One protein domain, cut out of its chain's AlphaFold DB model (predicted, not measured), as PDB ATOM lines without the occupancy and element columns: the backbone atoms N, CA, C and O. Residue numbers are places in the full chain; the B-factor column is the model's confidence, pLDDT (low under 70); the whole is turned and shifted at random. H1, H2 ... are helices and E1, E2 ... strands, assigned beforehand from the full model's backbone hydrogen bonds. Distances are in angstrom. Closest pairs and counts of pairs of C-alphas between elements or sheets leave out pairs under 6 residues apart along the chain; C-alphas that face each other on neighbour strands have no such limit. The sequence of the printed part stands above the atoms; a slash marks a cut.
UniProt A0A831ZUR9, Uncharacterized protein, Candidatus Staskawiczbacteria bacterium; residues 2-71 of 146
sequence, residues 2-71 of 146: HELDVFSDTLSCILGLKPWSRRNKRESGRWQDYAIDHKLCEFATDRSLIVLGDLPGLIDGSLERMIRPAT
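AT A GLANCE: This is residues 2 to 71 of the 146 residues of an uncharacterized protein of Candidatus Staskawiczbacteria bacterium (UniProt A0A831ZUR9). Two short parallel strands, E1 and E2, lie side by side in the middle; H2 packs along one side of this small sheet, with H3 next to H2, and the short H1 lies on the far side of E1 from H2. A long loop, residues 15 to 32, with no named element, runs round from H1 to H2, its C-alphas 10 to 19 A from the mean of all C-alphas. The printed part has 70 residues, with three named helices and two named strands in the order E1, H1, H2, E2, H3, and a sheet of order E1, E2. The class is mixed, helices and strands, with 32 residues, under half, in named elements. The whole is compact, with a radius of gyration of the C-alphas of 12.4 A and spans of 31 by 31 by 20 A.

HOW THE PARTS SIT: E1, residues 2 to 5, and E2, residues 51 to 54, are parallel neighbours at 18 degrees. C-alphas 3 and 52 face each other at 4.8 A; N 4 and O 52 are within hydrogen-bond range at 2.8 A, as are N 52 and O 2 at 3.1 A. With H1, residues 10 to 14, and H2, residues 33 to 45, between them, they form a strand-helix-strand unit, two parallel neighbour strands joined through helices, with a right-handed crossover. The closest C-alphas of H2 and E1 are those of Lys 39 and Leu 4, 6.9 A apart; those of H2 and E2 are Phe 43 and Val 51, 6.8 A apart. H3, residues 61 to 66, is close to H2 but not clearly touching, the closest C-alphas being those of Leu 40 and Met 66 at 6.6 A, with a shallow tilt of 30 degrees, the same way. The closest C-alphas of E1 and H1 are those of Glu 3 and Leu 11, 7.0 A apart. H1 is apart from H2, E2 and H3, and E1 is apart from H3. In H1 and H2 every O i to N i+4 pair is within hydrogen-bond range; in H3 it is 1 of 2.

IN THESE COORDINATES: E1 begins with C-alpha 2 at (-46.601, -3.239, -43.591) and spans 9.4 A; E2 spans 10.0 A. H2, the longest helix, spans 18.2 A from C-alpha 33 at (-36.375, 7.705, -28.123). H1 spans 6.3 A. H3 spans 9.4 A and ends with C-alpha 66 at (-36.414, 8.041, -38.733).

THE WHOLE: The C-alphas farthest apart, those of Ser 21 and Thr 71, are 33.5 A apart. The printed part has no cut. The link from H1 to H2, 18 residues, is long; E1 to H1 and H2 to E2 are tight, and E2 to H3 is short. The mean pLDDT of the printed part is 72.6, and residues 2 to 8, 26 to 36 and 49 are under 70.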
ATOM      1  N   HIS A   2     -46.484  -3.578 -45.001       58.97
ATOM      2  CA  HIS A   2     -46.601  -3.239 -43.591       58.97
ATOM      3  C   HIS A   2     -46.412  -1.725 -43.476       58.97
ATOM      4  O   HIS A   2     -45.452  -1.182 -44.029       58.97
ATOM      5  N   GLU A   3     -47.377  -1.039 -42.867       60.44
ATOM      6  CA  GLU A   3     -47.271   0.391 -42.581       60.44
ATOM      7  C   GLU A   3     -46.749   0.563 -41.164       60.44
ATOM      8  O   GLU A   3     -47.336   0.062 -40.202       60.44
ATOM      9  N   LEU A   4     -45.659   1.305 -41.047       61.22
ATOM     10  CA  LEU A   4     -45.118   1.748 -39.781       61.22
ATOM     11  C   LEU A   4     -45.514   3.207 -39.601       61.22
ATOM     12  O   LEU A   4     -44.772   4.131 -39.926       61.22
ATOM     13  N   ASP A   5     -46.726   3.399 -39.085       63.22
ATOM     14  CA  ASP A   5     -47.167   4.689 -38.570       63.22
ATOM     15  C   ASP A   5     -46.549   4.855 -37.171       63.22
ATOM     16  O   ASP A   5     -46.939   4.226 -36.184       63.22
ATOM     17  N   VAL A   6     -45.458   5.619 -37.109       60.78
ATOM     18  CA  VAL A   6     -44.709   5.873 -35.864       60.78
ATOM     19  C   VAL A   6     -45.405   6.952 -35.018       60.78
ATOM     20  O   VAL A   6     -45.188   7.047 -33.804       60.78
ATOM     21  N   PHE A   7     -46.273   7.751 -35.644       64.62
ATOM     22  CA  PHE A   7     -46.882   8.952 -35.066       64.62
ATOM     23  C   PHE A   7     -48.331   8.752 -34.658       64.62
ATOM     24  O   PHE A   7     -48.827   9.384 -33.719       64.62
ATOM     25  N   SER A   8     -49.009   7.862 -35.355       68.69
ATOM     26  CA  SER A   8     -50.355   7.440 -35.062       68.69
ATOM     27  C   SER A   8     -50.535   5.962 -35.369       68.69
ATOM     28  O   SER A   8     -49.621   5.255 -35.751       68.69
ATOM     29  N   ASP A   9     -51.717   5.440 -35.119       71.88
ATOM     30  CA  ASP A   9     -52.111   4.101 -35.543       71.88
ATOM     31  C   ASP A   9     -53.197   4.216 -36.617       71.88
ATOM     32  O   ASP A   9     -54.265   3.595 -36.544       71.88
ATOM     33  N   THR A  10     -52.925   5.076 -37.608       74.88
ATOM     34  CA  THR A  10     -53.876   5.494 -38.644       74.88
ATOM     35  C   THR A  10     -54.305   4.329 -39.516       74.88
ATOM     36  O   THR A  10     -55.504   4.200 -39.768       74.88
ATOM     37  N   LEU A  11     -53.386   3.432 -39.893       74.06
ATOM     38  CA  LEU A  11     -53.731   2.250 -40.683       74.06
ATOM     39  C   LEU A  11     -54.834   1.416 -40.028       74.06
ATOM     40  O   LEU A  11     -55.786   1.014 -40.688       74.06
ATOM     41  N   SER A  12     -54.751   1.194 -38.713       73.81
ATOM     42  CA  SER A  12     -55.758   0.400 -37.995       73.81
ATOM     43  C   SER A  12     -57.146   1.047 -38.045       73.81
ATOM     44  O   SER A  12     -58.151   0.340 -38.094       73.81
ATOM     45  N   CYS A  13     -57.215   2.382 -38.067       78.12
ATOM     46  CA  CYS A  13     -58.465   3.110 -38.276       78.12
ATOM     47  C   CYS A  13     -58.972   2.979 -39.720       78.12
ATOM     48  O   CYS A  13     -60.166   2.777 -39.928       78.12
ATOM     49  N   ILE A  14     -58.078   3.083 -40.711       73.94
ATOM     50  CA  ILE A  14     -58.412   2.955 -42.141       73.94
ATOM     51  C   ILE A  14     -58.940   1.549 -42.455       73.94
ATOM     52  O   ILE A  14     -59.951   1.413 -43.137       73.94
ATOM     53  N   LEU A  15     -58.301   0.511 -41.908       76.50
ATOM     54  CA  LEU A  15     -58.691  -0.891 -42.084       76.50
ATOM     55  C   LEU A  15     -59.933  -1.293 -41.271       76.50
ATOM     56  O   LEU A  15     -60.349  -2.447 -41.324       76.50
ATOM     57  N   GLY A  16     -60.515  -0.380 -40.487       76.50
ATOM     58  CA  GLY A  16     -61.686  -0.665 -39.655       76.50
ATOM     59  C   GLY A  16     -61.408  -1.573 -38.451       76.50
ATOM     60  O   GLY A  16     -62.347  -1.994 -37.781       76.50
ATOM     61  N   LEU A  17     -60.136  -1.843 -38.131       80.56
ATOM     62  CA  LEU A  17     -59.733  -2.643 -36.966       80.56
ATOM     63  C   LEU A  17     -60.052  -1.929 -35.645       80.56
ATOM     64  O   LEU A  17     -60.193  -2.564 -34.601       80.56
ATOM     65  N   LYS A  18     -60.173  -0.595 -35.680       83.00
ATOM     66  CA  LYS A  18     -60.608   0.227 -34.549       83.00
ATOM     67  C   LYS A  18     -61.267   1.537 -35.014       83.00
ATOM     68  O   LYS A  18     -60.989   2.000 -36.119       83.00
ATOM     69  N   PRO A  19     -62.108   2.181 -34.185       83.00
ATOM     70  CA  PRO A  19     -62.753   3.439 -34.556       83.00
ATOM     71  C   PRO A  19     -61.782   4.629 -34.529       83.00
ATOM     72  O   PRO A  19     -60.891   4.704 -33.681       83.00
ATOM     73  N   TRP A  20     -62.041   5.625 -35.384       81.56
ATOM     74  CA  TRP A  20     -61.278   6.882 -35.454       81.56
ATOM     75  C   TRP A  20     -61.225   7.652 -34.127       81.56
ATOM     76  O   TRP A  20     -60.232   8.319 -33.853       81.56
ATOM     77  N   SER A  21     -62.254   7.532 -33.282       82.44
ATOM     78  CA  SER A  21     -62.289   8.140 -31.942       82.44
ATOM     79  C   SER A  21     -61.240   7.568 -30.985       82.44
ATOM     80  O   SER A  21     -60.911   8.205 -29.992       82.44
ATOM     81  N   ARG A  22     -60.700   6.380 -31.284       81.62
ATOM     82  CA  ARG A  22     -59.611   5.735 -30.544       81.62
ATOM     83  C   ARG A  22     -58.272   5.854 -31.269       81.62
ATOM     84  O   ARG A  22     -57.356   5.092 -30.965       81.62
ATOM     85  N   ARG A  23     -58.148   6.736 -32.268       81.56
ATOM     86  CA  ARG A  23     -56.862   7.014 -32.920       81.56
ATOM     87  C   ARG A  23     -55.930   7.646 -31.893       81.56
ATOM     88  O   ARG A  23     -56.216   8.727 -31.385       81.56
ATOM     89  N   ASN A  24     -54.806   6.995 -31.631       72.56
ATOM     90  CA  ASN A  24     -53.770   7.567 -30.793       72.56
ATOM     91  C   ASN A  24     -52.915   8.445 -31.695       72.56
ATOM     92  O   ASN A  24     -52.255   7.939 -32.594       72.56
ATOM     93  N   LYS A  25     -52.958   9.761 -31.495       72.00
ATOM     94  CA  LYS A  25     -52.045  10.692 -32.159       72.00
ATOM     95  C   LYS A  25     -51.005  11.125 -31.135       72.00
ATOM     96  O   LYS A  25     -51.371  11.690 -30.109       72.00
ATOM     97  N   ARG A  26     -49.728  10.847 -31.392       67.19
ATOM     98  CA  ARG A  26     -48.638  11.301 -30.522       67.19
ATOM     99  C   ARG A  26     -48.393  12.797 -30.748       67.19
ATOM    100  O   ARG A  26     -48.428  13.269 -31.885       67.19
ATOM    101  N   GLU A  27     -48.205  13.549 -29.665       60.75
ATOM    102  CA  GLU A  27     -47.899  14.984 -29.721       60.75
ATOM    103  C   GLU A  27     -46.462  15.215 -30.201       60.75
ATOM    104  O   GLU A  27     -45.536  14.519 -29.783       60.75
ATOM    105  N   SER A  28     -46.272  16.223 -31.053       56.44
ATOM    106  CA  SER A  28     -44.950  16.632 -31.526       56.44
ATOM    107  C   SER A  28     -44.062  17.107 -30.373       56.44
ATOM    108  O   SER A  28     -44.495  17.934 -29.574       56.44
ATOM    109  N   GLY A  29     -42.813  16.637 -30.309       52.56
ATOM    110  CA  GLY A  29     -41.801  17.114 -29.357       52.56
ATOM    111  C   GLY A  29     -41.760  16.393 -28.003       52.56
ATOM    112  O   GLY A  29     -40.875  16.673 -27.200       52.56
ATOM    113  N   ARG A  30     -42.665  15.439 -27.739       54.81
ATOM    114  CA  ARG A  30     -42.631  14.554 -26.555       54.81
ATOM    115  C   ARG A  30     -42.240  13.135 -26.953       54.81
ATOM    116  O   ARG A  30     -42.993  12.178 -26.774       54.81
ATOM    117  N   TRP A  31     -41.064  13.013 -27.551       61.06
ATOM    118  CA  TRP A  31     -40.590  11.753 -28.103       61.06
ATOM    119  C   TRP A  31     -39.848  10.949 -27.037       61.06
ATOM    120  O   TRP A  31     -38.866  11.413 -26.469       61.06
ATOM    121  N   GLN A  32     -40.305   9.729 -26.766       59.78
ATOM    122  CA  GLN A  32     -39.477   8.748 -26.072       59.78
ATOM    123  C   GLN A  32     -38.642   8.034 -27.135       59.78
ATOM    124  O   GLN A  32     -39.204   7.275 -27.928       59.78
ATOM    125  N   ASP A  33     -37.329   8.280 -27.157       63.00
ATOM    126  CA  ASP A  33     -36.375   7.705 -28.123       63.00
ATOM    127  C   ASP A  33     -36.585   6.199 -28.339       63.00
ATOM    128  O   ASP A  33     -36.614   5.719 -29.469       63.00
ATOM    129  N   TYR A  34     -36.866   5.471 -27.254       66.81
ATOM    130  CA  TYR A  34     -37.096   4.028 -27.266       66.81
ATOM    131  C   TYR A  34     -38.242   3.580 -28.189       66.81
ATOM    132  O   TYR A  34     -38.141   2.556 -28.863       66.81
ATOM    133  N   ALA A  35     -39.342   4.337 -28.254       68.31
ATOM    134  CA  ALA A  35     -40.490   3.966 -29.077       68.31
ATOM    135  C   ALA A  35     -40.243   4.219 -30.575       68.31
ATOM    136  O   ALA A  35     -40.803   3.509 -31.412       68.31
ATOM    137  N   ILE A  36     -39.413   5.216 -30.900       69.25
ATOM    138  CA  ILE A  36     -38.945   5.469 -32.266       69.25
ATOM    139  C   ILE A  36     -37.973   4.359 -32.667       69.25
ATOM    140  O   ILE A  36     -38.183   3.711 -33.687       69.25
ATOM    141  N   ASP A  37     -36.974   4.069 -31.832       72.19
ATOM    142  CA  ASP A  37     -35.966   3.045 -32.117       72.19
ATOM    143  C   ASP A  37     -36.589   1.653 -32.297       72.19
ATOM    144  O   ASP A  37     -36.221   0.933 -33.225       72.19
ATOM    145  N   HIS A  38     -37.593   1.292 -31.490       74.38
ATOM    146  CA  HIS A  38     -38.319   0.034 -31.669       74.38
ATOM    147  C   HIS A  38     -39.013  -0.040 -33.037       74.38
ATOM    148  O   HIS A  38     -38.920  -1.054 -33.727       74.38
ATOM    149  N   LYS A  39     -39.696   1.033 -33.457       72.88
ATOM    150  CA  LYS A  39     -40.387   1.075 -34.755       72.88
ATOM    151  C   LYS A  39     -39.419   1.124 -35.937       72.88
ATOM    152  O   LYS A  39     -39.708   0.536 -36.973       72.88
ATOM    153  N   LEU A  40     -38.257   1.752 -35.780       74.25
ATOM    154  CA  LEU A  40     -37.199   1.739 -36.792       74.25
ATOM    155  C   LEU A  40     -36.513   0.377 -36.901       74.25
ATOM    156  O   LEU A  40     -36.169  -0.042 -38.003       74.25
ATOM    157  N   CYS A  41     -36.344  -0.335 -35.787       75.38
ATOM    158  CA  CYS A  41     -35.856  -1.711 -35.797       75.38
ATOM    159  C   CYS A  41     -36.849  -2.636 -36.516       75.38
ATOM    160  O   CYS A  41     -36.452  -3.421 -37.374       75.38
ATOM    161  N   GLU A  42     -38.146  -2.481 -36.239       75.19
ATOM    162  CA  GLU A  42     -39.221  -3.170 -36.961       75.19
ATOM    163  C   GLU A  42     -39.168  -2.851 -38.466       75.19
ATOM    164  O   GLU A  42     -39.176  -3.770 -39.278       75.19
ATOM    165  N   PHE A  43     -38.976  -1.578 -38.841       74.00
ATOM    166  CA  PHE A  43     -38.804  -1.160 -40.241       74.00
ATOM    167  C   PHE A  43     -37.619  -1.852 -40.915       74.00
ATOM    168  O   PHE A  43     -37.745  -2.375 -42.018       74.00
ATOM    169  N   ALA A  44     -36.454  -1.837 -40.267       70.56
ATOM    170  CA  ALA A  44     -35.216  -2.345 -40.848       70.56
ATOM    171  C   ALA A  44     -35.171  -3.881 -40.933       70.56
ATOM    172  O   ALA A  44     -34.403  -4.427 -41.724       70.56
ATOM    173  N   THR A  45     -35.952  -4.578 -40.104       75.12
ATOM    174  CA  THR A  45     -35.970  -6.049 -40.032       75.12
ATOM    175  C   THR A  45     -37.122  -6.685 -40.810       75.12
ATOM    176  O   THR A  45     -37.094  -7.898 -41.044       75.12
ATOM    177  N   ASP A  46     -38.104  -5.895 -41.250       72.94
ATOM    178  CA  ASP A  46     -39.225  -6.367 -42.055       72.94
ATOM    179  C   ASP A  46     -38.754  -6.809 -43.453       72.94
ATOM    180  O   ASP A  46     -38.123  -6.062 -44.201       72.94
ATOM    181  N   ARG A  47     -39.060  -8.064 -43.806       71.69
ATOM    182  CA  ARG A  47     -38.691  -8.693 -45.089       71.69
ATOM    183  C   ARG A  47     -39.792  -8.596 -46.147       71.69
ATOM    184  O   ARG A  47     -39.714  -9.256 -47.183       71.69
ATOM    185  N   SER A  48     -40.845  -7.829 -45.878       72.75
ATOM    186  CA  SER A  48     -41.893  -7.527 -46.846       72.75
ATOM    187  C   SER A  48     -41.305  -6.846 -48.078       72.75
ATOM    188  O   SER A  48     -40.371  -6.060 -47.987       72.75
ATOM    189  N   LEU A  49     -41.931  -7.076 -49.234       69.69
ATOM    190  CA  LEU A  49     -41.538  -6.430 -50.491       69.69
ATOM    191  C   LEU A  49     -41.541  -4.891 -50.395       69.69
ATOM    192  O   LEU A  49     -40.757  -4.228 -51.064       69.69
ATOM    193  N   ILE A  50     -42.459  -4.328 -49.599       71.50
ATOM    194  CA  ILE A  50     -42.623  -2.885 -49.391       71.50
ATOM    195  C   ILE A  50     -42.999  -2.632 -47.936       71.50
ATOM    196  O   ILE A  50     -43.978  -3.208 -47.435       71.50
ATOM    197  N   VAL A  51     -42.256  -1.719 -47.318       71.25
ATOM    198  CA  VAL A  51     -42.500  -1.166 -45.986       71.25
ATOM    199  C   VAL A  51     -42.712   0.336 -46.150       71.25
ATOM    200  O   VAL A  51     -41.890   1.014 -46.768       71.25
ATOM    201  N   LEU A  52     -43.837   0.852 -45.658       75.25
ATOM    202  CA  LEU A  52     -44.172   2.275 -45.741       75.25
ATOM    203  C   LEU A  52     -43.976   2.912 -44.369       75.25
ATOM    204  O   LEU A  52     -44.537   2.432 -43.389       75.25
ATOM    205  N   GLY A  53     -43.188   3.983 -44.305       75.75
ATOM    206  CA  GLY A  53     -43.074   4.823 -43.116       75.75
ATOM    207  C   GLY A  53     -43.837   6.122 -43.334       75.75
ATOM    208  O   GLY A  53     -43.508   6.858 -44.264       75.75
ATOM    209  N   ASP A  54     -44.839   6.395 -42.495       76.06
ATOM    210  CA  ASP A  54     -45.486   7.709 -42.469       76.06
ATOM    211  C   ASP A  54     -44.641   8.679 -41.634       76.06
ATOM    212  O   ASP A  54     -44.169   8.340 -40.543       76.06
ATOM    213  N   LEU A  55     -44.413   9.874 -42.171       75.19
ATOM    214  CA  LEU A  55     -43.537  10.886 -41.585       75.19
ATOM    215  C   LEU A  55     -44.367  12.034 -41.005       75.19
ATOM    216  O   LEU A  55     -45.460  12.329 -41.492       75.19
ATOM    217  N   PRO A  56     -43.864  12.737 -39.977       70.81
ATOM    218  CA  PRO A  56     -44.575  13.879 -39.448       70.81
ATOM    219  C   PRO A  56     -44.536  15.003 -40.488       70.81
ATOM    220  O   PRO A  56     -43.563  15.171 -41.220       70.81
ATOM    221  N   GLY A  57     -45.567  15.848 -40.511       71.00
ATOM    222  CA  GLY A  57     -45.625  17.021 -41.393       71.00
ATOM    223  C   GLY A  57     -44.643  18.150 -41.037       71.00
ATOM    224  O   GLY A  57     -44.886  19.295 -41.407       71.00
ATOM    225  N   LEU A  58     -43.576  17.859 -40.284       77.75
ATOM    226  CA  LEU A  58     -42.557  18.805 -39.843       77.75
ATOM    227  C   LEU A  58     -41.168  18.174 -39.986       77.75
ATOM    228  O   LEU A  58     -40.956  17.036 -39.579       77.75
ATOM    229  N   ILE A  59     -40.224  18.947 -40.520       79.88
ATOM    230  CA  ILE A  59     -38.808  18.581 -40.554       79.88
ATOM    231  C   ILE A  59     -38.172  19.036 -39.240       79.88
ATOM    232  O   ILE A  59     -38.092  20.237 -38.981       79.88
ATOM    233  N   ASP A  60     -37.746  18.080 -38.418       77.25
ATOM    234  CA  ASP A  60     -37.019  18.307 -37.169       77.25
ATOM    235  C   ASP A  60     -35.849  17.312 -37.017       77.25
ATOM    236  O   ASP A  60     -35.648  16.435 -37.857       77.25
ATOM    237  N   GLY A  61     -35.060  17.434 -35.944       71.19
ATOM    238  CA  GLY A  61     -33.903  16.556 -35.721       71.19
ATOM    239  C   GLY A  61     -34.254  15.081 -35.468       71.19
ATOM    240  O   GLY A  61     -33.408  14.209 -35.664       71.19
ATOM    241  N   SER A  62     -35.490  14.765 -35.063       72.06
ATOM    242  CA  SER A  62     -35.931  13.374 -34.882       72.06
ATOM    243  C   SER A  62     -36.169  12.685 -36.227       72.06
ATOM    244  O   SER A  62     -35.896  11.491 -36.377       72.06
ATOM    245  N   LEU A  63     -36.570  13.458 -37.238       78.81
ATOM    246  CA  LEU A  63     -36.853  12.973 -38.579       78.81
ATOM    247  C   LEU A  63     -35.634  12.339 -39.256       78.81
ATOM    248  O   LEU A  63     -35.773  11.301 -39.897       78.81
ATOM    249  N   GLU A  64     -34.439  12.914 -39.085       80.44
ATOM    250  CA  GLU A  64     -33.203  12.397 -39.693       80.44
ATOM    251  C   GLU A  64     -32.902  10.958 -39.261       80.44
ATOM    252  O   GLU A  64     -32.489  10.117 -40.062       80.44
ATOM    253  N   ARG A  65     -33.157  10.640 -37.987       77.75
ATOM    254  CA  ARG A  65     -33.023   9.270 -37.477       77.75
ATOM    255  C   ARG A  65     -34.061   8.350 -38.104       77.75
ATOM    256  O   ARG A  65     -33.738   7.213 -38.440       77.75
ATOM    257  N   MET A  66     -35.283   8.844 -38.280       77.62
ATOM    258  CA  MET A  66     -36.414   8.041 -38.733       77.62
ATOM    259  C   MET A  66     -36.338   7.619 -40.193       77.62
ATOM    260  O   MET A  66     -36.806   6.544 -40.552       77.62
ATOM    261  N   ILE A  67     -35.725   8.445 -41.031       83.12
ATOM    262  CA  ILE A  67     -35.576   8.160 -42.460       83.12
ATOM    263  C   ILE A  67     -34.329   7.333 -42.777       83.12
ATOM    264  O   ILE A  67     -34.172   6.904 -43.914       83.12
ATOM    265  N   ARG A  68     -33.443   7.087 -41.800       82.69
ATOM    266  CA  ARG A  68     -32.191   6.342 -42.005       82.69
ATOM    267  C   ARG A  68     -32.363   5.000 -42.738       82.69
ATOM    268  O   ARG A  68     -31.508   4.702 -43.567       82.69
ATOM    269  N   PRO A  69     -33.394   4.177 -42.465       80.00
ATOM    270  CA  PRO A  69     -33.557   2.918 -43.183       80.00
ATOM    271  C   PRO A  69     -34.267   3.076 -44.540       80.00
ATOM    272  O   PRO A  69     -34.384   2.100 -45.280       80.00
ATOM    273  N   ALA A  70     -34.762   4.268 -44.885       85.25
ATOM    274  CA  ALA A  70     -35.490   4.486 -46.126       85.25
ATOM    275  C   ALA A  70     -34.541   4.543 -47.334       85.25
ATOM    276  O   ALA A  70     -33.503   5.200 -47.327       85.25
ATOM    277  N   THR A  71     -34.932   3.866 -48.412       86.50
ATOM    278  CA  THR A  71     -34.161   3.782 -49.667       86.50
ATOM    279  C   THR A  71     -34.716   4.683 -50.769       86.50
ATOM    280  O   THR A  71     -34.093   4.866 -51.820       86.50
TER     281      THR A  71